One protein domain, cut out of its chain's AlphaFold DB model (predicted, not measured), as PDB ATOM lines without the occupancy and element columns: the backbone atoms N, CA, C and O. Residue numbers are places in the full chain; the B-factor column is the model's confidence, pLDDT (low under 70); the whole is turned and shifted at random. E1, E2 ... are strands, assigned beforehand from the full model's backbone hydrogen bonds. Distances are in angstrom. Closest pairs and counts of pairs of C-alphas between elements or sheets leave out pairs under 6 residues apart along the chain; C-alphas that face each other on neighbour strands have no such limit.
ATOM      1  N   VAL A 276      54.452 130.648  50.634       87.88
ATOM      2  CA  VAL A 276      53.720 130.366  51.877       87.88
ATOM      3  C   VAL A 276      53.703 131.634  52.731       87.88
ATOM      4  O   VAL A 276      54.754 132.223  52.985       87.88
ATOM      5  N   ALA A 277      52.533 132.042  53.213       89.06
ATOM      6  CA  ALA A 277      52.390 133.198  54.094       89.06
ATOM      7  C   ALA A 277      51.914 132.806  55.497       89.06
ATOM      8  O   ALA A 277      51.269 131.777  55.709       89.06
ATOM      9  N   VAL A 278      52.199 133.670  56.474       89.19
ATOM     10  CA  VAL A 278      51.624 133.570  57.820       89.19
ATOM     11  C   VAL A 278      50.091 133.545  57.716       89.19
ATOM     12  O   VAL A 278      49.485 134.352  57.012       89.19
ATOM     13  N   GLY A 279      49.470 132.576  58.388       86.12
ATOM     14  CA  GLY A 279      48.044 132.276  58.296       86.12
ATOM     15  C   GLY A 279      47.678 131.184  57.283       86.12
ATOM     16  O   GLY A 279      46.555 130.689  57.341       86.12
ATOM     17  N   ASP A 280      48.575 130.750  56.396       91.31
ATOM     18  CA  ASP A 280      48.262 129.674  55.446       91.31
ATOM     19  C   ASP A 280      48.056 128.326  56.143       91.31
ATOM     20  O   ASP A 280      48.754 127.978  57.105       91.31
ATOM     21  N   THR A 281      47.112 127.533  55.624       92.00
ATOM     22  CA  THR A 281      46.957 126.140  56.039       92.00
ATOM     23  C   THR A 281      47.960 125.273  55.292       92.00
ATOM     24  O   THR A 281      47.933 125.136  54.064       92.00
ATOM     25  N   ILE A 282      48.874 124.681  56.054       92.88
ATOM     26  CA  ILE A 282      50.039 123.977  55.528       92.88
ATOM     27  C   ILE A 282      50.123 122.540  56.039       92.88
ATOM     28  O   ILE A 282      49.527 122.165  57.051       92.88
ATOM     29  N   GLY A 283      50.894 121.716  55.337       92.06
ATOM     30  CA  GLY A 283      51.247 120.365  55.746       92.06
ATOM     31  C   GLY A 283      52.753 120.148  55.699       92.06
ATOM     32  O   GLY A 283      53.358 120.287  54.636       92.06
ATOM     33  N   ILE A 284      53.329 119.744  56.833       91.88
ATOM     34  CA  ILE A 284      54.738 119.359  56.982       91.88
ATOM     35  C   ILE A 284      54.766 117.883  57.391       91.88
ATOM     36  O   ILE A 284      54.222 117.497  58.431       91.88
ATOM     37  N   GLY A 285      55.346 117.032  56.542       89.69
ATOM     38  CA  GLY A 285      55.254 115.578  56.701       89.69
ATOM     39  C   GLY A 285      53.794 115.103  56.715       89.69
ATOM     40  O   GLY A 285      53.012 115.461  55.832       89.69
ATOM     41  N   PHE A 286      53.410 114.311  57.722       88.12
ATOM     42  CA  PHE A 286      52.031 113.824  57.914       88.12
ATOM     43  C   PHE A 286      51.145 114.755  58.753       88.12
ATOM     44  O   PHE A 286      49.935 114.532  58.834       88.12
ATOM     45  N   LYS A 287      51.725 115.787  59.376       92.06
ATOM     46  CA  LYS A 287      50.977 116.764  60.169       92.06
ATOM     47  C   LYS A 287      50.398 117.837  59.239       92.06
ATOM     48  O   LYS A 287      50.984 118.185  58.215       92.06
ATOM     49  N   ARG A 288      49.225 118.347  59.600       93.94
ATOM     50  CA  ARG A 288      48.519 119.443  58.919       93.94
ATOM     51  C   ARG A 288      48.256 120.523  59.954       93.94
ATOM     52  O   ARG A 288      48.094 120.181  61.120       93.94
ATOM     53  N   GLY A 289      48.218 121.785  59.566       92.25
ATOM     54  CA  GLY A 289      48.151 122.872  60.531       92.25
ATOM     55  C   GLY A 289      48.088 124.241  59.882       92.25
ATOM     56  O   GLY A 289      47.839 124.348  58.686       92.25
ATOM     57  N   GLN A 290      48.321 125.279  60.675       93.12
ATOM     58  CA  GLN A 290      48.383 126.655  60.194       93.12
ATOM     59  C   GLN A 290      49.666 127.329  60.646       93.12
ATOM     60  O   GLN A 290      50.057 127.220  61.811       93.12
ATOM     61  N   LEU A 291      50.298 128.031  59.712       92.56
ATOM     62  CA  LEU A 291      51.509 128.794  59.959       92.56
ATOM     63  C   LEU A 291      51.193 130.034  60.805       92.56
ATOM     64  O   LEU A 291      50.376 130.859  60.410       92.56
ATOM     65  N   LEU A 292      51.837 130.163  61.961       91.69
ATOM     66  CA  LEU A 292      51.672 131.294  62.880       91.69
ATOM     67  C   LEU A 292      52.769 132.342  62.703       91.69
ATOM     68  O   LEU A 292      52.533 133.531  62.887       91.69
ATOM     69  N   GLU A 293      53.973 131.899  62.355       92.62
ATOM     70  CA  GLU A 293      55.142 132.754  62.215       92.62
ATOM     71  C   GLU A 293      56.114 132.134  61.215       92.62
ATOM     72  O   GLU A 293      56.366 130.926  61.249       92.62
ATOM     73  N   LEU A 294      56.685 132.962  60.346       92.81
ATOM     74  CA  LEU A 294      57.728 132.559  59.413       92.81
ATOM     75  C   LEU A 294      58.776 133.663  59.337       92.81
ATOM     76  O   LEU A 294      58.511 134.762  58.859       92.81
ATOM     77  N   THR A 295      59.970 133.354  59.826       92.00
ATOM     78  CA  THR A 295      61.141 134.236  59.806       92.00
ATOM     79  C   THR A 295      62.185 133.677  58.828       92.00
ATOM     80  O   THR A 295      62.012 132.572  58.296       92.00
ATOM     81  N   PRO A 296      63.294 134.390  58.557       88.94
ATOM     82  CA  PRO A 296      64.362 133.857  57.710       88.94
ATOM     83  C   PRO A 296      64.983 132.552  58.235       88.94
ATOM     84  O   PRO A 296      65.456 131.740  57.447       88.94
ATOM     85  N   THR A 297      64.973 132.321  59.553       88.88
ATOM     86  CA  THR A 297      65.659 131.175  60.177       88.88
ATOM     87  C   THR A 297      64.721 130.163  60.824       88.88
ATOM     88  O   THR A 297      65.083 128.992  60.917       88.88
ATOM     89  N   ARG A 298      63.514 130.563  61.236       93.81
ATOM     90  CA  ARG A 298      62.577 129.720  61.994       93.81
ATOM     91  C   ARG A 298      61.146 129.827  61.495       93.81
ATOM     92  O   ARG A 298      60.744 130.851  60.946       93.81
ATOM     93  N   TYR A 299      60.366 128.792  61.776       93.06
ATOM     94  CA  TYR A 299      58.918 128.794  61.614       93.06
ATOM     95  C   TYR A 299      58.235 128.380  62.917       93.06
ATOM     96  O   TYR A 299      58.796 127.620  63.711       93.06
ATOM     97  N   ARG A 300      57.003 128.848  63.113       93.62
ATOM     98  CA  ARG A 300      56.092 128.382  64.158       93.62
ATOM     99  C   ARG A 300      54.729 128.132  63.545       93.62
ATOM    100  O   ARG A 300      54.210 128.966  62.811       93.62
ATOM    101  N   TRP A 301      54.147 126.980  63.829       93.62
ATOM    102  CA  TRP A 301      52.848 126.588  63.299       93.62
ATOM    103  C   TRP A 301      52.083 125.770  64.329       93.62
ATOM    104  O   TRP A 301      52.673 125.108  65.180       93.62
ATOM    105  N   ARG A 302      50.761 125.800  64.243       92.12
ATOM    106  CA  ARG A 302      49.883 125.011  65.106       92.12
ATOM    107  C   ARG A 302      49.325 123.821  64.357       92.12
ATOM    108  O   ARG A 302      48.841 123.959  63.233       92.12
ATOM    109  N   VAL A 303      49.376 122.654  64.983       92.31
ATOM    110  CA  VAL A 303      48.947 121.401  64.359       92.31
ATOM    111  C   VAL A 303      47.441 121.232  64.511       92.31
ATOM    112  O   VAL A 303      46.884 121.375  65.593       92.31
ATOM    113  N   TRP A 304      46.769 120.876  63.426       91.94
ATOM    114  CA  TRP A 304      45.375 120.466  63.426       91.94
ATOM    115  C   TRP A 304      45.275 118.961  63.641       91.94
ATOM    116  O   TRP A 304      45.770 118.165  62.837       91.94
ATOM    117  N   SER A 305      44.614 118.548  64.720       87.81
ATOM    118  CA  SER A 305      44.413 117.131  65.008       87.81
ATOM    119  C   SER A 305      43.015 116.880  65.555       87.81
ATOM    120  O   SER A 305      42.529 117.594  66.427       87.81
ATOM    121  N   ARG A 306      42.346 115.852  65.019       83.00
ATOM    122  CA  ARG A 306      41.013 115.410  65.470       83.00
ATOM    123  C   ARG A 306      39.951 116.528  65.508       83.00
ATOM    124  O   ARG A 306      39.048 116.467  66.334       83.00
ATOM    125  N   GLY A 307      40.046 117.515  64.614       81.81
ATOM    126  CA  GLY A 307      39.080 118.613  64.516       81.81
ATOM    127  C   GLY A 307      39.314 119.777  65.481       81.81
ATOM    128  O   GLY A 307      38.429 120.617  65.613       81.81
ATOM    129  N   PHE A 308      40.470 119.835  66.150       83.75
ATOM    130  CA  PHE A 308      40.840 120.931  67.045       83.75
ATOM    131  C   PHE A 308      42.292 121.363  66.826       83.75
ATOM    132  O   PHE A 308      43.129 120.602  66.321       83.75
ATOM    133  N   TRP A 309      42.591 122.596  67.232       88.12
ATOM    134  CA  TRP A 309      43.959 123.089  67.329       88.12
ATOM    135  C   TRP A 309      44.686 122.350  68.460       88.12
ATOM    136  O   TRP A 309      44.209 122.317  69.592       88.12
ATOM    137  N   GLY A 310      45.791 121.694  68.113       85.06
ATOM    138  CA  GLY A 310      46.672 120.966  69.019       85.06
ATOM    139  C   GLY A 310      47.917 121.775  69.370       85.06
ATOM    140  O   GLY A 310      47.866 122.997  69.472       85.06
ATOM    141  N   GLU A 311      49.037 121.079  69.553       88.00
ATOM    142  CA  GLU A 311      50.323 121.686  69.905       88.00
ATOM    143  C   GLU A 311      50.802 122.723  68.872       88.00
ATOM    144  O   GLU A 311      50.659 122.544  67.655       88.00
ATOM    145  N   GLU A 312      51.407 123.797  69.379       92.81
ATOM    146  CA  GLU A 312      52.270 124.664  68.584       92.81
ATOM    147  C   GLU A 312      53.645 124.016  68.477       92.81
ATOM    148  O   GLU A 312      54.240 123.599  69.468       92.81
ATOM    149  N   LEU A 313      54.150 123.934  67.256       92.31
ATOM    150  CA  LEU A 313      55.481 123.448  66.962       92.31
ATOM    151  C   LEU A 313      56.288 124.589  66.361       92.31
ATOM    152  O   LEU A 313      55.798 125.334  65.513       92.31
ATOM    153  N   SER A 314      57.546 124.685  66.759       93.12
ATOM    154  CA  SER A 314      58.524 125.572  66.142       93.12
ATOM    155  C   SER A 314      59.731 124.769  65.686       93.12
ATOM    156  O   SER A 314      60.100 123.790  66.333       93.12
ATOM    157  N   GLY A 315      60.357 125.189  64.597       91.25
ATOM    158  CA  GLY A 315      61.557 124.545  64.081       91.25
ATOM    159  C   GLY A 315      62.362 125.481  63.196       91.25
ATOM    160  O   GLY A 315      61.931 126.593  62.880       91.25
ATOM    161  N   ASP A 316      63.539 125.021  62.786       89.81
ATOM    162  CA  ASP A 316      64.388 125.769  61.865       89.81
ATOM    163  C   ASP A 316      63.855 125.647  60.437       89.81
ATOM    164  O   ASP A 316      63.559 124.548  59.966       89.81
ATOM    165  N   ARG A 317      63.770 126.767  59.711       89.00
ATOM    166  CA  ARG A 317      63.239 126.834  58.335       89.00
ATOM    167  C   ARG A 317      63.933 125.830  57.408       89.00
ATOM    168  O   ARG A 317      63.262 125.131  56.654       89.00
ATOM    169  N   LYS A 318      65.261 125.702  57.542       85.94
ATOM    170  CA  LYS A 318      66.121 124.795  56.758       85.94
ATOM    171  C   LYS A 318      65.882 123.303  57.034       85.94
ATOM    172  O   LYS A 318      66.296 122.473  56.237       85.94
ATOM    173  N   SER A 319      65.233 122.954  58.149       86.56
ATOM    174  CA  SER A 319      64.931 121.558  58.505       86.56
ATOM    175  C   SER A 319      63.735 120.979  57.734       86.56
ATOM    176  O   SER A 319      63.519 119.767  57.744       86.56
ATOM    177  N   VAL A 320      62.965 121.824  57.039       88.19
ATOM    178  CA  VAL A 320      61.766 121.422  56.299       88.19
ATOM    179  C   VAL A 320      62.082 121.319  54.813       88.19
ATOM    180  O   VAL A 320      62.307 122.321  54.147       88.19
ATOM    181  N   GLN A 321      62.055 120.094  54.286       85.75
ATOM    182  CA  GLN A 321      62.342 119.820  52.873       85.75
ATOM    183  C   GLN A 321      61.159 120.115  51.938       85.75
ATOM    184  O   GLN A 321      61.360 120.370  50.757       85.75
ATOM    185  N   ARG A 322      59.913 120.044  52.434       89.06
ATOM    186  CA  ARG A 322      58.707 120.251  51.616       89.06
ATOM    187  C   ARG A 322      57.527 120.734  52.455       89.06
ATOM    188  O   ARG A 322      57.161 120.079  53.434       89.06
ATOM    189  N   VAL A 323      56.882 121.812  52.014       89.19
ATOM    190  CA  VAL A 323      55.615 122.308  52.568       89.19
ATOM    191  C   VAL A 323      54.507 122.107  51.538       89.19
ATOM    192  O   VAL A 323      54.648 122.457  50.370       89.19
ATOM    193  N   ARG A 324      53.386 121.515  51.955       89.12
ATOM    194  CA  ARG A 324      52.155 121.486  51.149       89.12
ATOM    195  C   ARG A 324      51.266 122.649  51.570       89.12
ATOM    196  O   ARG A 324      50.984 122.758  52.757       89.12
ATOM    197  N   THR A 325      50.821 123.479  50.637       87.19
ATOM    198  CA  THR A 325      49.887 124.594  50.880       87.19
ATOM    199  C   THR A 325      48.446 124.210  50.547       87.19
ATOM    200  O   THR A 325      48.225 123.192  49.891       87.19
ATOM    201  N   ASP A 326      47.479 125.042  50.950       82.88
ATOM    202  CA  ASP A 326      46.041 124.852  50.680       82.88
ATOM    203  C   ASP A 326      45.518 123.505  51.199       82.88
ATOM    204  O   ASP A 326      44.763 122.779  50.552       82.88
ATOM    205  N   ILE A 327      45.985 123.130  52.389       90.19
ATOM    206  CA  ILE A 327      45.547 121.903  53.039       90.19
ATOM    207  C   ILE A 327      44.198 122.145  53.712       90.19
ATOM    208  O   ILE A 327      44.063 123.052  54.534       90.19
ATOM    209  N   GLU A 328      43.221 121.294  53.405       91.19
ATOM    210  CA  GLU A 328      41.937 121.273  54.103       91.19
ATOM    211  C   GLU A 328      42.105 120.740  55.535       91.19
ATOM    212  O   GLU A 328      42.656 119.657  55.787       91.19
ATOM    213  N   LEU A 329      41.623 121.539  56.482       91.25
ATOM    214  CA  LEU A 329      41.506 121.216  57.893       91.25
ATOM    215  C   LEU A 329      40.048 120.854  58.180       91.25
ATOM    216  O   LEU A 329      39.179 121.723  58.185       91.25
ATOM    217  N   ASP A 330      39.787 119.567  58.407       92.44
ATOM    218  CA  ASP A 330      38.436 119.055  58.644       92.44
ATOM    219  C   ASP A 330      38.070 119.064  60.135       92.44
ATOM    220  O   ASP A 330      38.818 118.537  60.967       92.44
ATOM    221  N   SER A 331      36.890 119.578  60.473       91.12
ATOM    222  CA  SER A 331      36.183 119.291  61.723       91.12
ATOM    223  C   SER A 331      34.834 118.637  61.445       91.12
ATOM    224  O   SER A 331      34.222 118.792  60.387       91.12
ATOM    225  N   ARG A 332      34.360 117.881  62.436       92.19
ATOM    226  CA  ARG A 332      33.016 117.317  62.439       92.19
ATOM    227  C   ARG A 332      32.330 117.683  63.737       92.19
ATOM    228  O   ARG A 332      32.810 117.345  64.816       92.19
ATOM    229  N   GLU A 333      31.174 118.301  63.604       91.25
ATOM    230  CA  GLU A 333      30.308 118.668  64.708       91.25
ATOM    231  C   GLU A 333      28.951 117.984  64.551       91.25
ATOM    232  O   GLU A 333      28.544 117.574  63.461       91.25
ATOM    233  N   THR A 334      28.244 117.826  65.666       92.44
ATOM    234  CA  THR A 334      26.870 117.324  65.655       92.44
ATOM    235  C   THR A 334      25.985 118.259  66.449       92.44
ATOM    236  O   THR A 334      26.225 118.461  67.639       92.44
ATOM    237  N   VAL A 335      24.933 118.772  65.818       92.81
ATOM    238  CA  VAL A 335      23.923 119.601  66.481       92.81
ATOM    239  C   VAL A 335      22.733 118.710  66.856       92.81
ATOM    240  O   VAL A 335      22.236 117.967  66.001       92.81
ATOM    241  N   PRO A 336      22.272 118.714  68.119       90.75
ATOM    242  CA  PRO A 336      21.139 117.892  68.529       90.75
ATOM    243  C   PRO A 336      19.850 118.343  67.833       90.75
ATOM    244  O   PRO A 336      19.565 119.535  67.731       90.75
ATOM    245  N   LEU A 337      19.053 117.374  67.381       91.81
ATOM    246  CA  LEU A 337      17.705 117.571  66.852       91.81
ATOM    247  C   LEU A 337      16.718 116.738  67.673       91.81
ATOM    248  O   LEU A 337      17.074 115.701  68.234       91.81
ATOM    249  N   GLU A 338      15.451 117.139  67.699       84.69
ATOM    250  CA  GLU A 338      14.399 116.295  68.266       84.69
ATOM    251  C   GLU A 338      14.311 114.984  67.461       84.69
ATOM    252  O   GLU A 338      14.024 114.991  66.264       84.69
ATOM    253  N   GLY A 339      14.638 113.853  68.095       84.75
ATOM    254  CA  GLY A 339      14.663 112.538  67.445       84.75
ATOM    255  C   GLY A 339      15.934 112.205  66.649       84.75
ATOM    256  O   GLY A 339      15.944 111.203  65.934       84.75
ATOM    257  N   GLY A 340      17.015 112.993  66.756       91.56
ATOM    258  CA  GLY A 340      18.305 112.643  66.153       91.56
ATOM    259  C   GLY A 340      19.350 113.757  66.185       91.56
ATOM    260  O   GLY A 340      19.498 114.457  67.184       91.56
ATOM    261  N   LYS A 341      20.142 113.878  65.115       93.94
ATOM    262  CA  LYS A 341      21.279 114.808  65.029       93.94
ATOM    263  C   LYS A 341      21.400 115.386  63.618       93.94
ATOM    264  O   LYS A 341      21.042 114.713  62.649       93.94
ATOM    265  N   LEU A 342      21.905 116.611  63.530       95.38
ATOM    266  CA  LEU A 342      22.437 117.222  62.316       95.38
ATOM    267  C   LEU A 342      23.956 117.046  62.344       95.38
ATOM    268  O   LEU A 342      24.617 117.591  63.226       95.38
ATOM    269  N   ASP A 343      24.493 116.276  61.409       95.38
ATOM    270  CA  ASP A 343      25.924 116.192  61.151       95.38
ATOM    271  C   ASP A 343      26.367 117.435  60.369       95.38
ATOM    272  O   ASP A 343      25.782 117.766  59.333       95.38
ATOM    273  N   VAL A 344      27.399 118.108  60.879       95.50
ATOM    274  CA  VAL A 344      28.035 119.278  60.270       95.50
ATOM    275  C   VAL A 344      29.496 118.920  60.018       95.50
ATOM    276  O   VAL A 344      30.268 118.733  60.956       95.50
ATOM    277  N   TRP A 345      29.872 118.777  58.754       95.69
ATOM    278  CA  TRP A 345      31.262 118.612  58.338       95.69
ATOM    279  C   TRP A 345      31.789 119.955  57.862       95.69
ATOM    280  O   TRP A 345      31.155 120.585  57.022       95.69
ATOM    281  N   VAL A 346      32.925 120.404  58.376       94.62
ATOM    282  CA  VAL A 346      33.523 121.681  57.984       94.62
ATOM    283  C   VAL A 346      34.940 121.412  57.526       94.62
ATOM    284  O   VAL A 346      35.775 120.994  58.318       94.62
ATOM    285  N   SER A 347      35.215 121.681  56.260       93.19
ATOM    286  CA  SER A 347      36.569 121.731  55.724       93.19
ATOM    287  C   SER A 347      36.945 123.195  55.570       93.19
ATOM    288  O   SER A 347      36.203 123.955  54.947       93.19
ATOM    289  N   ARG A 348      38.070 123.614  56.147       92.31
ATOM    290  CA  ARG A 348      38.595 124.972  55.954       92.31
ATOM    291  C   ARG A 348      40.007 124.942  55.400       92.31
ATOM    292  O   ARG A 348      40.821 124.138  55.851       92.31
ATOM    293  N   SER A 349      40.307 125.818  54.455       91.81
ATOM    294  CA  SER A 349      41.662 126.016  53.948       91.81
ATOM    295  C   SER A 349      41.938 127.501  53.760       91.81
ATOM    296  O   SER A 349      41.022 128.292  53.544       91.81
ATOM    297  N   ARG A 350      43.202 127.893  53.886       88.56
ATOM    298  CA  ARG A 350      43.656 129.246  53.573       88.56
ATOM    299  C   ARG A 350      44.923 129.155  52.747       88.56
ATOM    300  O   ARG A 350      45.846 128.419  53.098       88.56
ATOM    301  N   SER A 351      44.954 129.915  51.660       81.88
ATOM    302  CA  SER A 351      46.134 130.045  50.817       81.88
ATOM    303  C   SER A 351      46.271 131.480  50.337       81.88
ATOM    304  O   SER A 351      45.402 131.983  49.624       81.88
ATOM    305  N   ALA A 352      47.397 132.108  50.670       72.38
ATOM    306  CA  ALA A 352      47.755 133.433  50.183       72.38
ATOM    307  C   ALA A 352      47.795 133.496  48.648       72.38
ATOM    308  O   ALA A 352      47.375 134.487  48.062       72.38
ATOM    309  N   ARG A 353      48.192 132.406  47.975       72.81
ATOM    310  CA  ARG A 353      48.183 132.313  46.503       72.81
ATOM    311  C   ARG A 353      46.776 132.281  45.890       72.81
ATOM    312  O   ARG A 353      46.629 132.620  44.722       72.81
ATOM    313  N   LYS A 354      45.759 131.833  46.640       68.75
ATOM    314  CA  LYS A 354      44.373 131.656  46.158       68.75
ATOM    315  C   LYS A 354      43.381 132.667  46.742       68.75
ATOM    316  O   LYS A 354      42.181 132.501  46.555       68.75
ATOM    317  N   GLY A 355      43.870 133.713  47.408       62.66
ATOM    318  CA  GLY A 355      43.058 134.885  47.734       62.66
ATOM    319  C   GLY A 355      42.127 134.749  48.942       62.66
ATOM    320  O   GLY A 355      41.080 135.386  48.945       62.66
ATOM    321  N   GLY A 356      42.487 133.963  49.967       81.44
ATOM    322  CA  GLY A 356      41.841 134.079  51.285       81.44
ATOM    323  C   GLY A 356      41.483 132.772  51.992       81.44
ATOM    324  O   GLY A 356      42.032 131.705  51.708       81.44
ATOM    325  N   LEU A 357      40.592 132.890  52.982       89.38
ATOM    326  CA  LEU A 357      40.098 131.796  53.822       89.38
ATOM    327  C   LEU A 357      38.819 131.212  53.210       89.38
ATOM    328  O   LEU A 357      37.846 131.924  52.971       89.38
ATOM    329  N   ARG A 358      38.803 129.899  52.988       93.19
ATOM    330  CA  ARG A 358      37.692 129.170  52.377       93.19
ATOM    331  C   ARG A 358      37.103 128.166  53.350       93.19
ATOM    332  O   ARG A 358      37.828 127.388  53.967       93.19
ATOM    333  N   PHE A 359      35.778 128.132  53.421       94.00
ATOM    334  CA  PHE A 359      35.003 127.133  54.144       94.00
ATOM    335  C   PHE A 359      34.166 126.304  53.182       94.00
ATOM    336  O   PHE A 359      33.473 126.830  52.315       94.00
ATOM    337  N   ARG A 360      34.158 124.996  53.402       95.31
ATOM    338  CA  ARG A 360      33.224 124.051  52.807       95.31
ATOM    339  C   ARG A 360      32.475 123.356  53.933       95.31
ATOM    340  O   ARG A 360      33.039 122.543  54.659       95.31
ATOM    341  N   VAL A 361      31.200 123.692  54.081       95.06
ATOM    342  CA  VAL A 361      30.317 123.162  55.120       95.06
ATOM    343  C   VAL A 361      29.355 122.172  54.490       95.06
ATOM    344  O   VAL A 361      28.603 122.520  53.584       95.06
ATOM    345  N   GLU A 362      29.342 120.943  54.983       95.62
ATOM    346  CA  GLU A 362      28.413 119.911  54.553       95.62
ATOM    347  C   GLU A 362      27.462 119.551  55.688       95.62
ATOM    348  O   GLU A 362      27.875 119.199  56.792       95.62
ATOM    349  N   LEU A 363      26.168 119.644  55.406       95.19
ATOM    350  CA  LEU A 363      25.097 119.439  56.371       95.19
ATOM    351  C   LEU A 363      24.307 118.188  55.989       95.19
ATOM    352  O   LEU A 363      23.916 118.024  54.830       95.19
ATOM    353  N   THR A 364      24.041 117.294  56.940       94.62
ATOM    354  CA  THR A 364      23.192 116.104  56.730       94.62
ATOM    355  C   THR A 364      22.471 115.729  58.023       94.62
ATOM    356  O   THR A 364      23.069 115.743  59.090       94.62
ATOM    357  N   HIS A 365      21.183 115.373  57.967       94.81
ATOM    358  CA  HIS A 365      20.449 114.873  59.139       94.81
ATOM    359  C   HIS A 365      19.702 113.577  58.827       94.81
ATOM    360  O   HIS A 365      19.150 113.429  57.743       94.81
ATOM    361  N   GLY A 366      19.627 112.652  59.786       90.81
ATOM    362  CA  GLY A 366      18.922 111.367  59.619       90.81
ATOM    363  C   GLY A 366      17.445 111.372  60.040       90.81
ATOM    364  O   GLY A 366      16.765 110.350  59.956       90.81
ATOM    365  N   VAL A 367      16.933 112.503  60.535       92.88
ATOM    366  CA  VAL A 367      15.605 112.583  61.167       92.88
ATOM    367  C   VAL A 367      14.500 112.651  60.110       92.88
ATOM    368  O   VAL A 367      14.171 113.729  59.621       92.88
ATOM    369  N   LYS A 368      13.921 111.494  59.764       90.38
ATOM    370  CA  LYS A 368      12.854 111.359  58.755       90.38
ATOM    371  C   LYS A 368      11.634 112.271  58.945       90.38
ATOM    372  O   LYS A 368      11.190 112.787  57.933       90.38
ATOM    373  N   PRO A 369      11.062 112.482  60.147       92.25
ATOM    374  CA  PRO A 369       9.783 113.191  60.282       92.25
ATOM    375  C   PRO A 369       9.858 114.725  60.183       92.25
ATOM    376  O   PRO A 369       8.832 115.381  60.370       92.25
ATOM    377  N   ILE A 370      11.024 115.319  59.907       94.44
ATOM    378  CA  ILE A 370      11.206 116.779  59.888       94.44
ATOM    379  C   ILE A 370      11.847 117.270  58.588       94.44
ATOM    380  O   ILE A 370      12.579 116.545  57.916       94.44
ATOM    381  N   ILE A 371      11.599 118.539  58.283       94.75
ATOM    382  CA  ILE A 371      12.268 119.321  57.245       94.75
ATOM    383  C   ILE A 371      12.994 120.464  57.950       94.75
ATOM    384  O   ILE A 371      12.367 121.194  58.725       94.75
ATOM    385  N   LEU A 372      14.288 120.645  57.680       94.88
ATOM    386  CA  LEU A 372      15.014 121.811  58.183       94.88
ATOM    387  C   LEU A 372      14.928 122.956  57.172       94.88
ATOM    388  O   LEU A 372      15.244 122.790  55.994       94.88
ATOM    389  N   VAL A 373      14.487 124.128  57.623       94.44
ATOM    390  CA  VAL A 373      14.253 125.301  56.768       94.44
ATOM    391  C   VAL A 373      14.931 126.535  57.335       94.44
ATOM    392  O   VAL A 373      14.918 126.757  58.543       94.44
ATOM    393  N   GLY A 374      15.515 127.368  56.469       91.62
ATOM    394  CA  GLY A 374      16.104 128.649  56.872       91.62
ATOM    395  C   GLY A 374      17.222 128.521  57.912       91.62
ATOM    396  O   GLY A 374      17.353 129.397  58.772       91.62
ATOM    397  N   LEU A 375      17.973 127.416  57.879       92.81
ATOM    398  CA  LEU A 375      19.139 127.220  58.737       92.81
ATOM    399  C   LEU A 375      20.163 128.311  58.449       92.81
ATOM    400  O   LEU A 375      20.469 128.575  57.287       92.81
ATOM    401  N   LYS A 376      20.674 128.937  59.508       93.56
ATOM    402  CA  LYS A 376      21.731 129.939  59.410       93.56
ATOM    403  C   LYS A 376      23.056 129.290  59.780       93.56
ATOM    404  O   LYS A 376      23.182 128.748  60.877       93.56
ATOM    405  N   VAL A 377      24.009 129.366  58.864       94.25
ATOM    406  CA  VAL A 377      25.396 128.953  59.053       94.25
ATOM    407  C   VAL A 377      26.198 130.224  59.275       94.25
ATOM    408  O   VAL A 377      26.255 131.083  58.395       94.25
ATOM    409  N   ARG A 378      26.719 130.390  60.489       94.38
ATOM    410  CA  ARG A 378      27.517 131.551  60.878       94.38
ATOM    411  C   ARG A 378      28.988 131.207  60.734       94.38
ATOM    412  O   ARG A 378      29.448 130.243  61.337       94.38
ATOM    413  N   PHE A 379      29.703 132.010  59.966       93.94
ATOM    414  CA  PHE A 379      31.152 131.968  59.851       93.94
ATOM    415  C   PHE A 379      31.687 133.018  60.810       93.94
ATOM    416  O   PHE A 379      31.532 134.215  60.580       93.94
ATOM    417  N   LEU A 380      32.223 132.572  61.940       93.06
ATOM    418  CA  LEU A 380      32.898 133.449  62.885       93.06
ATOM    419  C   LEU A 380      34.349 133.539  62.437       93.06
ATOM    420  O   LEU A 380      34.996 132.505  62.270       93.06
ATOM    421  N   LEU A 381      34.821 134.759  62.201       92.38
ATOM    422  CA  LEU A 381      36.095 135.074  61.562       92.38
ATOM    423  C   LEU A 381      36.981 135.880  62.521       92.38
ATOM    424  O   LEU A 381      36.500 136.674  63.336       92.38
ATOM    425  N   GLY A 382      38.283 135.627  62.463       89.62
ATOM    426  CA  GLY A 382      39.254 136.161  63.406       89.62
ATOM    427  C   GLY A 382      40.655 136.168  62.823       89.62
ATOM    428  O   GLY A 382      40.875 135.759  61.683       89.62
ATOM    429  N   GLY A 383      41.601 136.659  63.618       84.81
ATOM    430  CA  GLY A 383      43.001 136.753  63.224       84.81
ATOM    431  C   GLY A 383      43.699 135.390  63.185       84.81
ATOM    432  O   GLY A 383      43.122 134.365  62.839       84.81
ATOM    433  N   LEU A 384      44.974 135.378  63.560       80.25
ATOM    434  CA  LEU A 384      45.846 134.199  63.509       80.25
ATOM    435  C   LEU A 384      45.383 133.005  64.342       80.25
ATOM    436  O   LEU A 384      45.736 131.870  64.025       80.25
ATOM    437  N   THR A 385      44.604 133.247  65.395       76.69
ATOM    438  CA  THR A 385      44.099 132.204  66.281       76.69
ATOM    439  C   THR A 385      42.623 132.404  66.569       76.69
ATOM    440  O   THR A 385      42.216 133.476  67.012       76.69
ATOM    441  N   MET A 386      41.828 131.356  66.336       80.25
ATOM    442  CA  MET A 386      40.460 131.287  66.823       80.25
ATOM    443  C   MET A 386      40.174 129.964  67.534       80.25
ATOM    444  O   MET A 386      40.029 128.902  66.926       80.25
ATOM    445  N   GLY A 387      40.086 130.047  68.853       76.19
ATOM    446  CA  GLY A 387      39.552 129.046  69.755       76.19
ATOM    447  C   GLY A 387      38.088 129.317  70.136       76.19
ATOM    448  O   GLY A 387      37.480 130.297  69.697       76.19
ATOM    449  N   PRO A 388      37.492 128.453  70.979       73.94
ATOM    450  CA  PRO A 388      36.119 128.597  71.470       73.94
ATOM    451  C   PRO A 388      35.849 129.926  72.200       73.94
ATOM    452  O   PRO A 388      34.742 130.457  72.117       73.94
ATOM    453  N   SER A 389      36.860 130.468  72.884       77.44
ATOM    454  CA  SER A 389      36.788 131.674  73.720       77.44
ATOM    455  C   SER A 389      37.339 132.945  73.069       77.44
ATOM    456  O   SER A 389      37.251 134.007  73.681       77.44
ATOM    457  N   ASP A 390      37.922 132.855  71.872       79.81
ATOM    458  CA  ASP A 390      38.589 134.001  71.253       79.81
ATOM    459  C   ASP A 390      37.566 135.028  70.741       79.81
ATOM    460  O   ASP A 390      36.480 134.645  70.284       79.81
ATOM    461  N   PRO A 391      37.878 136.337  70.811       79.62
ATOM    462  CA  PRO A 391      36.977 137.376  70.339       79.62
ATOM    463  C   PRO A 391      36.769 137.259  68.826       79.62
ATOM    464  O   PRO A 391      37.716 137.236  68.040       79.62
ATOM    465  N   VAL A 392      35.500 137.215  68.422       88.31
ATOM    466  CA  VAL A 392      35.092 137.232  67.013       88.31
ATOM    467  C   VAL A 392      35.365 138.627  66.447       88.31
ATOM    468  O   VAL A 392      34.785 139.600  66.924       88.31
ATOM    469  N   GLN A 393      36.239 138.728  65.444       89.31
ATOM    470  CA  GLN A 393      36.584 140.010  64.810       89.31
ATOM    471  C   GLN A 393      35.572 140.398  63.732       89.31
ATOM    472  O   GLN A 393      35.214 141.565  63.604       89.31
ATOM    473  N   ALA A 394      35.081 139.410  62.984       90.00
ATOM    474  CA  ALA A 394      34.014 139.574  62.009       90.00
ATOM    475  C   ALA A 394      33.113 138.336  62.011       90.00
ATOM    476  O   ALA A 394      33.526 137.244  62.397       90.00
ATOM    477  N   SER A 395      31.862 138.493  61.590       91.69
ATOM    478  CA  SER A 395      30.958 137.358  61.422       91.69
ATOM    479  C   SER A 395      30.160 137.497  60.144       91.69
ATOM    480  O   SER A 395      29.460 138.494  59.961       91.69
ATOM    481  N   GLU A 396      30.190 136.463  59.320       91.81
ATOM    482  CA  GLU A 396      29.355 136.352  58.131       91.81
ATOM    483  C   GLU A 396      28.289 135.278  58.352       91.81
ATOM    484  O   GLU A 396      28.418 134.394  59.201       91.81
ATOM    485  N   THR A 397      27.152 135.383  57.671       91.69
ATOM    486  CA  THR A 397      26.062 134.416  57.838       91.69
ATOM    487  C   THR A 397      25.464 134.057  56.499       91.69
ATOM    488  O   THR A 397      24.869 134.901  55.830       91.69
ATOM    489  N   GLU A 398      25.492 132.771  56.178       91.19
ATOM    490  CA  GLU A 398      24.742 132.227  55.060       91.19
ATOM    491  C   GLU A 398      23.483 131.513  55.534       91.19
ATOM    492  O   GLU A 398      23.410 130.957  56.630       91.19
ATOM    493  N   THR A 399      22.440 131.554  54.710       89.31
ATOM    494  CA  THR A 399      21.189 130.844  54.985       89.31
ATOM    495  C   THR A 399      21.015 129.721  53.980       89.31
ATOM    496  O   THR A 399      21.023 129.967  52.774       89.31
ATOM    497  N   VAL A 400      20.769 128.506  54.468       88.62
ATOM    498  CA  VAL A 400      20.428 127.357  53.628       88.62
ATOM    499  C   VAL A 400      19.097 127.643  52.927       88.62
ATOM    500  O   VAL A 400      18.026 127.639  53.540       88.62
ATOM    501  N   ARG A 401      19.172 127.952  51.624       83.50
ATOM    502  CA  ARG A 401      18.032 128.431  50.816       83.50
ATOM    503  C   ARG A 401      17.073 127.323  50.386       83.50
ATOM    504  O   ARG A 401      15.962 127.620  49.935       83.50
ATOM    505  N   VAL A 402      17.512 126.069  50.434       85.62
ATOM    506  CA  VAL A 402      16.729 124.899  50.030       85.62
ATOM    507  C   VAL A 402      16.343 124.124  51.291       85.62
ATOM    508  O   VAL A 402      17.226 123.791  52.073       85.62
ATOM    509  N   PRO A 403      15.049 123.838  51.511       92.12
ATOM    510  CA  PRO A 403      14.626 122.956  52.592       92.12
ATOM    511  C   PRO A 403      15.387 121.624  52.574       92.12
ATOM    512  O   PRO A 403      15.448 120.951  51.540       92.12
ATOM    513  N   MET A 404      15.948 121.245  53.718       92.88
ATOM    514  CA  MET A 404      16.684 119.996  53.884       92.88
ATOM    515  C   MET A 404      15.748 118.883  54.335       92.88
ATOM    516  O   MET A 404      15.014 119.032  55.312       92.88
ATOM    517  N   PHE A 405      15.801 117.769  53.612       92.94
ATOM    518  CA  PHE A 405      15.110 116.530  53.948       92.94
ATOM    519  C   PHE A 405      16.106 115.526  54.521       92.94
ATOM    520  O   PHE A 405      17.311 115.614  54.272       92.94
ATOM    521  N   ALA A 406      15.592 114.535  55.247       89.75
ATOM    522  CA  ALA A 406      16.425 113.503  55.844       89.75
ATOM    523  C   ALA A 406      17.323 112.810  54.806       89.75
ATOM    524  O   ALA A 406      16.886 112.469  53.707       89.75
ATOM    525  N   ASN A 407      18.580 112.588  55.188       88.25
ATOM    526  CA  ASN A 407      19.664 112.005  54.399       88.25
ATOM    527  C   ASN A 407      20.050 112.795  53.139       88.25
ATOM    528  O   ASN A 407      20.848 112.308  52.340       88.25
ATOM    529  N   LYS A 408      19.527 114.014  52.957       88.75
ATOM    530  CA  LYS A 408      19.997 114.920  51.912       88.75
ATOM    531  C   LYS A 408      21.250 115.647  52.397       88.75
ATOM    532  O   LYS A 408      21.245 116.233  53.479       88.75
ATOM    533  N   ARG A 409      22.300 115.620  51.574       89.69
ATOM    534  CA  ARG A 409      23.532 116.383  51.787       89.69
ATOM    535  C   ARG A 409      23.379 117.758  51.152       89.69
ATOM    536  O   ARG A 409      23.143 117.844  49.949       89.69
ATOM    537  N   GLU A 410      23.518 118.808  51.949       90.69
ATOM    538  CA  GLU A 410      23.677 120.176  51.448       90.69
ATOM    539  C   GLU A 410      25.123 120.611  51.643       90.69
ATOM    540  O   GLU A 410      25.696 120.369  52.704       90.69
ATOM    541  N   VAL A 411      25.702 121.239  50.622       91.94
ATOM    542  CA  VAL A 411      27.080 121.741  50.649       91.94
ATOM    543  C   VAL A 411      27.047 123.248  50.451       91.94
ATOM    544  O   VAL A 411      26.451 123.739  49.493       91.94
ATOM    545  N   ILE A 412      27.690 123.969  51.361       92.69
ATOM    546  CA  ILE A 412      27.861 125.416  51.329       92.69
ATOM    547  C   ILE A 412      29.351 125.686  51.178       92.69
ATOM    548  O   ILE A 412      30.149 125.171  51.958       92.69
ATOM    549  N   VAL A 413      29.719 126.476  50.176       92.44
ATOM    550  CA  VAL A 413      31.092 126.944  49.987       92.44
ATOM    551  C   VAL A 413      31.085 128.446  50.198       92.44
ATOM    552  O   VAL A 413      30.337 129.143  49.517       92.44
ATOM    553  N   HIS A 414      31.890 128.913  51.143       92.88
ATOM    554  CA  HIS A 414      31.985 130.312  51.528       92.88
ATOM    555  C   HIS A 414      33.448 130.752  51.483       92.88
ATOM    556  O   HIS A 414      34.320 130.066  52.019       92.88
ATOM    557  N   GLU A 415      33.718 131.871  50.820       91.62
ATOM    558  CA  GLU A 415      35.063 132.403  50.598       91.62
ATOM    559  C   GLU A 415      35.150 133.803  51.200       91.62
ATOM    560  O   GLU A 415      34.323 134.665  50.906       91.62
ATOM    561  N   VAL A 416      36.146 134.008  52.059       89.94
ATOM    562  CA  VAL A 416      36.386 135.257  52.779       89.94
ATOM    563  C   VAL A 416      37.530 135.993  52.094       89.94
ATOM    564  O   VAL A 416      38.671 135.526  52.115       89.94
ATOM    565  N   ALA A 417      37.213 137.148  51.510       84.06
ATOM    566  CA  ALA A 417      38.165 137.963  50.758       84.06
ATOM    567  C   ALA A 417      39.073 138.839  51.644       84.06
ATOM    568  O   ALA A 417      40.102 139.315  51.175       84.06
ATOM    569  N   ASP A 418      38.712 139.082  52.912       85.06
ATOM    570  CA  ASP A 418      39.532 139.896  53.816       85.06
ATOM    571  C   ASP A 418      40.766 139.114  54.291       85.06
ATOM    572  O   ASP A 418      40.691 138.204  55.123       85.06
ATOM    573  N   GLU A 419      41.932 139.506  53.784       82.12
ATOM    574  CA  GLU A 419      43.217 138.882  54.091       82.12
ATOM    575  C   GLU A 419      43.599 138.964  55.576       82.12
ATOM    576  O   GLU A 419      44.378 138.127  56.048       82.12
ATOM    577  N   ARG A 420      43.036 139.911  56.343       84.38
ATOM    578  CA  ARG A 420      43.284 140.046  57.790       84.38
ATOM    579  C   ARG A 420      42.652 138.911  58.598       84.38
ATOM    580  O   ARG A 420      43.119 138.615  59.697       84.38
ATOM    581  N   LEU A 421      41.625 138.262  58.049       88.06
ATOM    582  CA  LEU A 421      40.890 137.176  58.694       88.06
ATOM    583  C   LEU A 421      41.555 135.836  58.365       88.06
ATOM    584  O   LEU A 421      41.315 135.218  57.325       88.06
ATOM    585  N   MET A 422      42.470 135.415  59.237       86.56
ATOM    586  CA  MET A 422      43.357 134.271  59.000       86.56
ATOM    587  C   MET A 422      42.784 132.943  59.468       86.56
ATOM    588  O   MET A 422      43.165 131.903  58.938       86.56
ATOM    589  N   ASP A 423      41.847 132.955  60.408       88.25
ATOM    590  CA  ASP A 423      41.188 131.755  60.907       88.25
ATOM    591  C   ASP A 423      39.686 131.993  61.098       88.25
ATOM    592  O   ASP A 423      39.203 133.126  61.186       88.25
ATOM    593  N   GLY A 424      38.929 130.904  61.184       89.75
ATOM    594  CA  GLY A 424      37.510 130.971  61.488       89.75
ATOM    595  C   GLY A 424      36.891 129.640  61.868       89.75
ATOM    596  O   GLY A 424      37.401 128.569  61.525       89.75
ATOM    597  N   ARG A 425      35.768 129.708  62.580       90.06
ATOM    598  CA  ARG A 425      34.950 128.550  62.949       90.06
ATOM    599  C   ARG A 425      33.533 128.714  62.420       90.06
ATOM    600  O   ARG A 425      33.052 129.827  62.215       90.06
ATOM    601  N   VAL A 426      32.860 127.590  62.226       92.50
ATOM    602  CA  VAL A 426      31.489 127.560  61.722       92.50
ATOM    603  C   VAL A 426      30.557 127.186  62.859       92.50
ATOM    604  O   VAL A 426      30.759 126.174  63.513       92.50
ATOM    605  N   GLU A 427      29.516 127.982  63.064       92.38
ATOM    606  CA  GLU A 427      28.446 127.674  64.004       92.38
ATOM    607  C   GLU A 427      27.124 127.493  63.261       92.38
ATOM    608  O   GLU A 427      26.673 128.362  62.509       92.38
ATOM    609  N   VAL A 428      26.462 126.362  63.508       92.75
ATOM    610  CA  VAL A 428      25.130 126.074  62.969       92.75
ATOM    611  C   VAL A 428      24.127 126.072  64.113       92.75
ATOM    612  O   VAL A 428      24.079 125.150  64.924       92.75
ATOM    613  N   ALA A 429      23.292 127.109  64.172       87.12
ATOM    614  CA  ALA A 429      22.230 127.209  65.166       87.12
ATOM    615  C   ALA A 429      20.901 126.714  64.579       87.12
ATOM    616  O   ALA A 429      20.368 127.298  63.630       87.12
ATOM    617  N   VAL A 430      20.343 125.655  65.171       90.69
ATOM    618  CA  VAL A 430      19.005 125.152  64.834       90.69
ATOM    619  C   VAL A 430      18.011 125.688  65.859       90.69
ATOM    620  O   VAL A 430      18.014 125.278  67.018       90.69
ATOM    621  N   TYR A 431      17.141 126.603  65.439       91.06
ATOM    622  CA  TYR A 431      16.048 127.093  66.277       91.06
ATOM    623  C   TYR A 431      14.774 126.270  66.040       91.06
ATOM    624  O   TYR A 431      14.594 125.732  64.947       91.06
ATOM    625  N   PRO A 432      13.816 126.243  66.986       88.81
ATOM    626  CA  PRO A 432      12.545 125.535  66.800       88.81
ATOM    627  C   PRO A 432      11.800 125.922  65.513       88.81
ATOM    628  O   PRO A 432      11.251 125.067  64.831       88.81
ATOM    629  N   LYS A 433      11.858 127.200  65.106       91.12
ATOM    630  CA  LYS A 433      11.263 127.691  63.847       91.12
ATOM    631  C   LYS A 433      11.890 127.106  62.574       91.12
ATOM    632  O   LYS A 433      11.300 127.218  61.504       91.12
ATOM    633  N   ASN A 434      13.100 126.555  62.670       92.69
ATOM    634  CA  ASN A 434      13.784 125.912  61.555       92.69
ATOM    635  C   ASN A 434      13.337 124.463  61.365       92.69
ATOM    636  O   ASN A 434      13.645 123.884  60.332       92.69
ATOM    637  N   ILE A 435      12.634 123.879  62.336       93.62
ATOM    638  CA  ILE A 435      12.182 122.493  62.301       93.62
ATOM    639  C   ILE A 435      10.709 122.494  61.906       93.62
ATOM    640  O   ILE A 435       9.843 122.890  62.682       93.62
ATOM    641  N   VAL A 436      10.416 122.047  60.688       95.56
ATOM    642  CA  VAL A 436       9.042 121.890  60.208       95.56
ATOM    643  C   VAL A 436       8.705 120.401  60.188       95.56
ATOM    644  O   VAL A 436       9.271 119.669  59.375       95.56
ATOM    645  N   PRO A 437       7.792 119.919  61.050       95.31
ATOM    646  CA  PRO A 437       7.332 118.537  60.988       95.31
ATOM    647  C   PRO A 437       6.699 118.244  59.626       95.31
ATOM    648  O   PRO A 437       5.849 119.010  59.171       95.31
ATOM    649  N   ILE A 438       7.054 117.124  58.990       95.06
ATOM    650  CA  ILE A 438       6.530 116.753  57.664       95.06
ATOM    651  C   ILE A 438       5.009 116.608  57.685       95.06
ATOM    652  O   ILE A 438       4.354 116.995  56.727       95.06
TER     653      ILE A 438
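What this domain is: This is residues 276 to 438 of the 975 residues of an uncharacterized protein of Planctomycetes bacterium (UniProt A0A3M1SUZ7). A long sandwich of two sheets, E6 E7 E8 E12 over E11 E10 E13, has a second lobe at one end, the strongly twisted five-strand sheet E4 E3 E2 E1 E5, and the small strand pair E9 and E14 at the other end. The printed part has 163 residues, with 14 named strands running E1 to E14 along the chain and no named helix: the class is all strand, and each sheet is antiparallel. It is compact, with a radius of gyration of the C-alphas of 17.7 A, yet its outline is a rod spanning 61 by 28 by 27 A.

How they stand to each other: E1 (residues 281 to 284), E2 (287 to 294), E3 (298 to 305) and E4 (308 to 316) form a meander, each strand the antiparallel neighbour of the one before; E2 bends by 68 degrees at residue 290. N 282 and O 289 are within hydrogen-bond range at 2.8 A, as are N 302 and O 290 at 2.9 A and N 301 and O 313 at 2.9 A. E5 (323 to 325) is the antiparallel neighbour of E1, N 283 to O 324 being 2.8 A. E6 (329 to 337), E7 (340 to 351) and E8 (356 to 365) form a second meander, with N 331 to O 346 and N 345 to O 362 both 2.8 A. The closest C-alphas of E1 and E7 are those of Thr 281 and Arg 350, 5.2 A. E9 (370 to 372) pairs with E14 (435 to 437), N 371 to O 436 being 2.8 A. E10 (376 to 382) and E11 (394 to 399) are a hairpin, N 379 to O 396 being 2.8 A. E12 (410 to 416) is the antiparallel neighbour of E8, N 361 to O 412 being 2.8 A. E13 (423 to 429) is that of E10, N 380 to O 425 being 2.9 A. In the sandwich, two sheets face to face, the parts that face each other are 9.8 A centre to centre, the planes 25 degrees apart. The closest C-alphas of E7 and E13 are those of Val 346 and Val 426, 7.3 A.

Where its parts are: E1 begins at C-alpha 281 (46.957, 126.140, 56.039). E7, the longest strand by residues, runs 36.2 A from C-alpha 340 (18.305, 112.643, 66.153); E8 is 29.8 A, E6 25.7 A and E4 24.6 A long. E14 ends at C-alpha 437 (7.332, 118.537, 60.988).

The domain as a whole: The two C-alphas farthest apart, those of Thr 297 and Ile 438, are 60.9 A from each other. The printed part has no cut. The link E10 to E11, 11 residues, is long. Mean pLDDT of the printed part is 89.6; residues 354 to 355 are under 70.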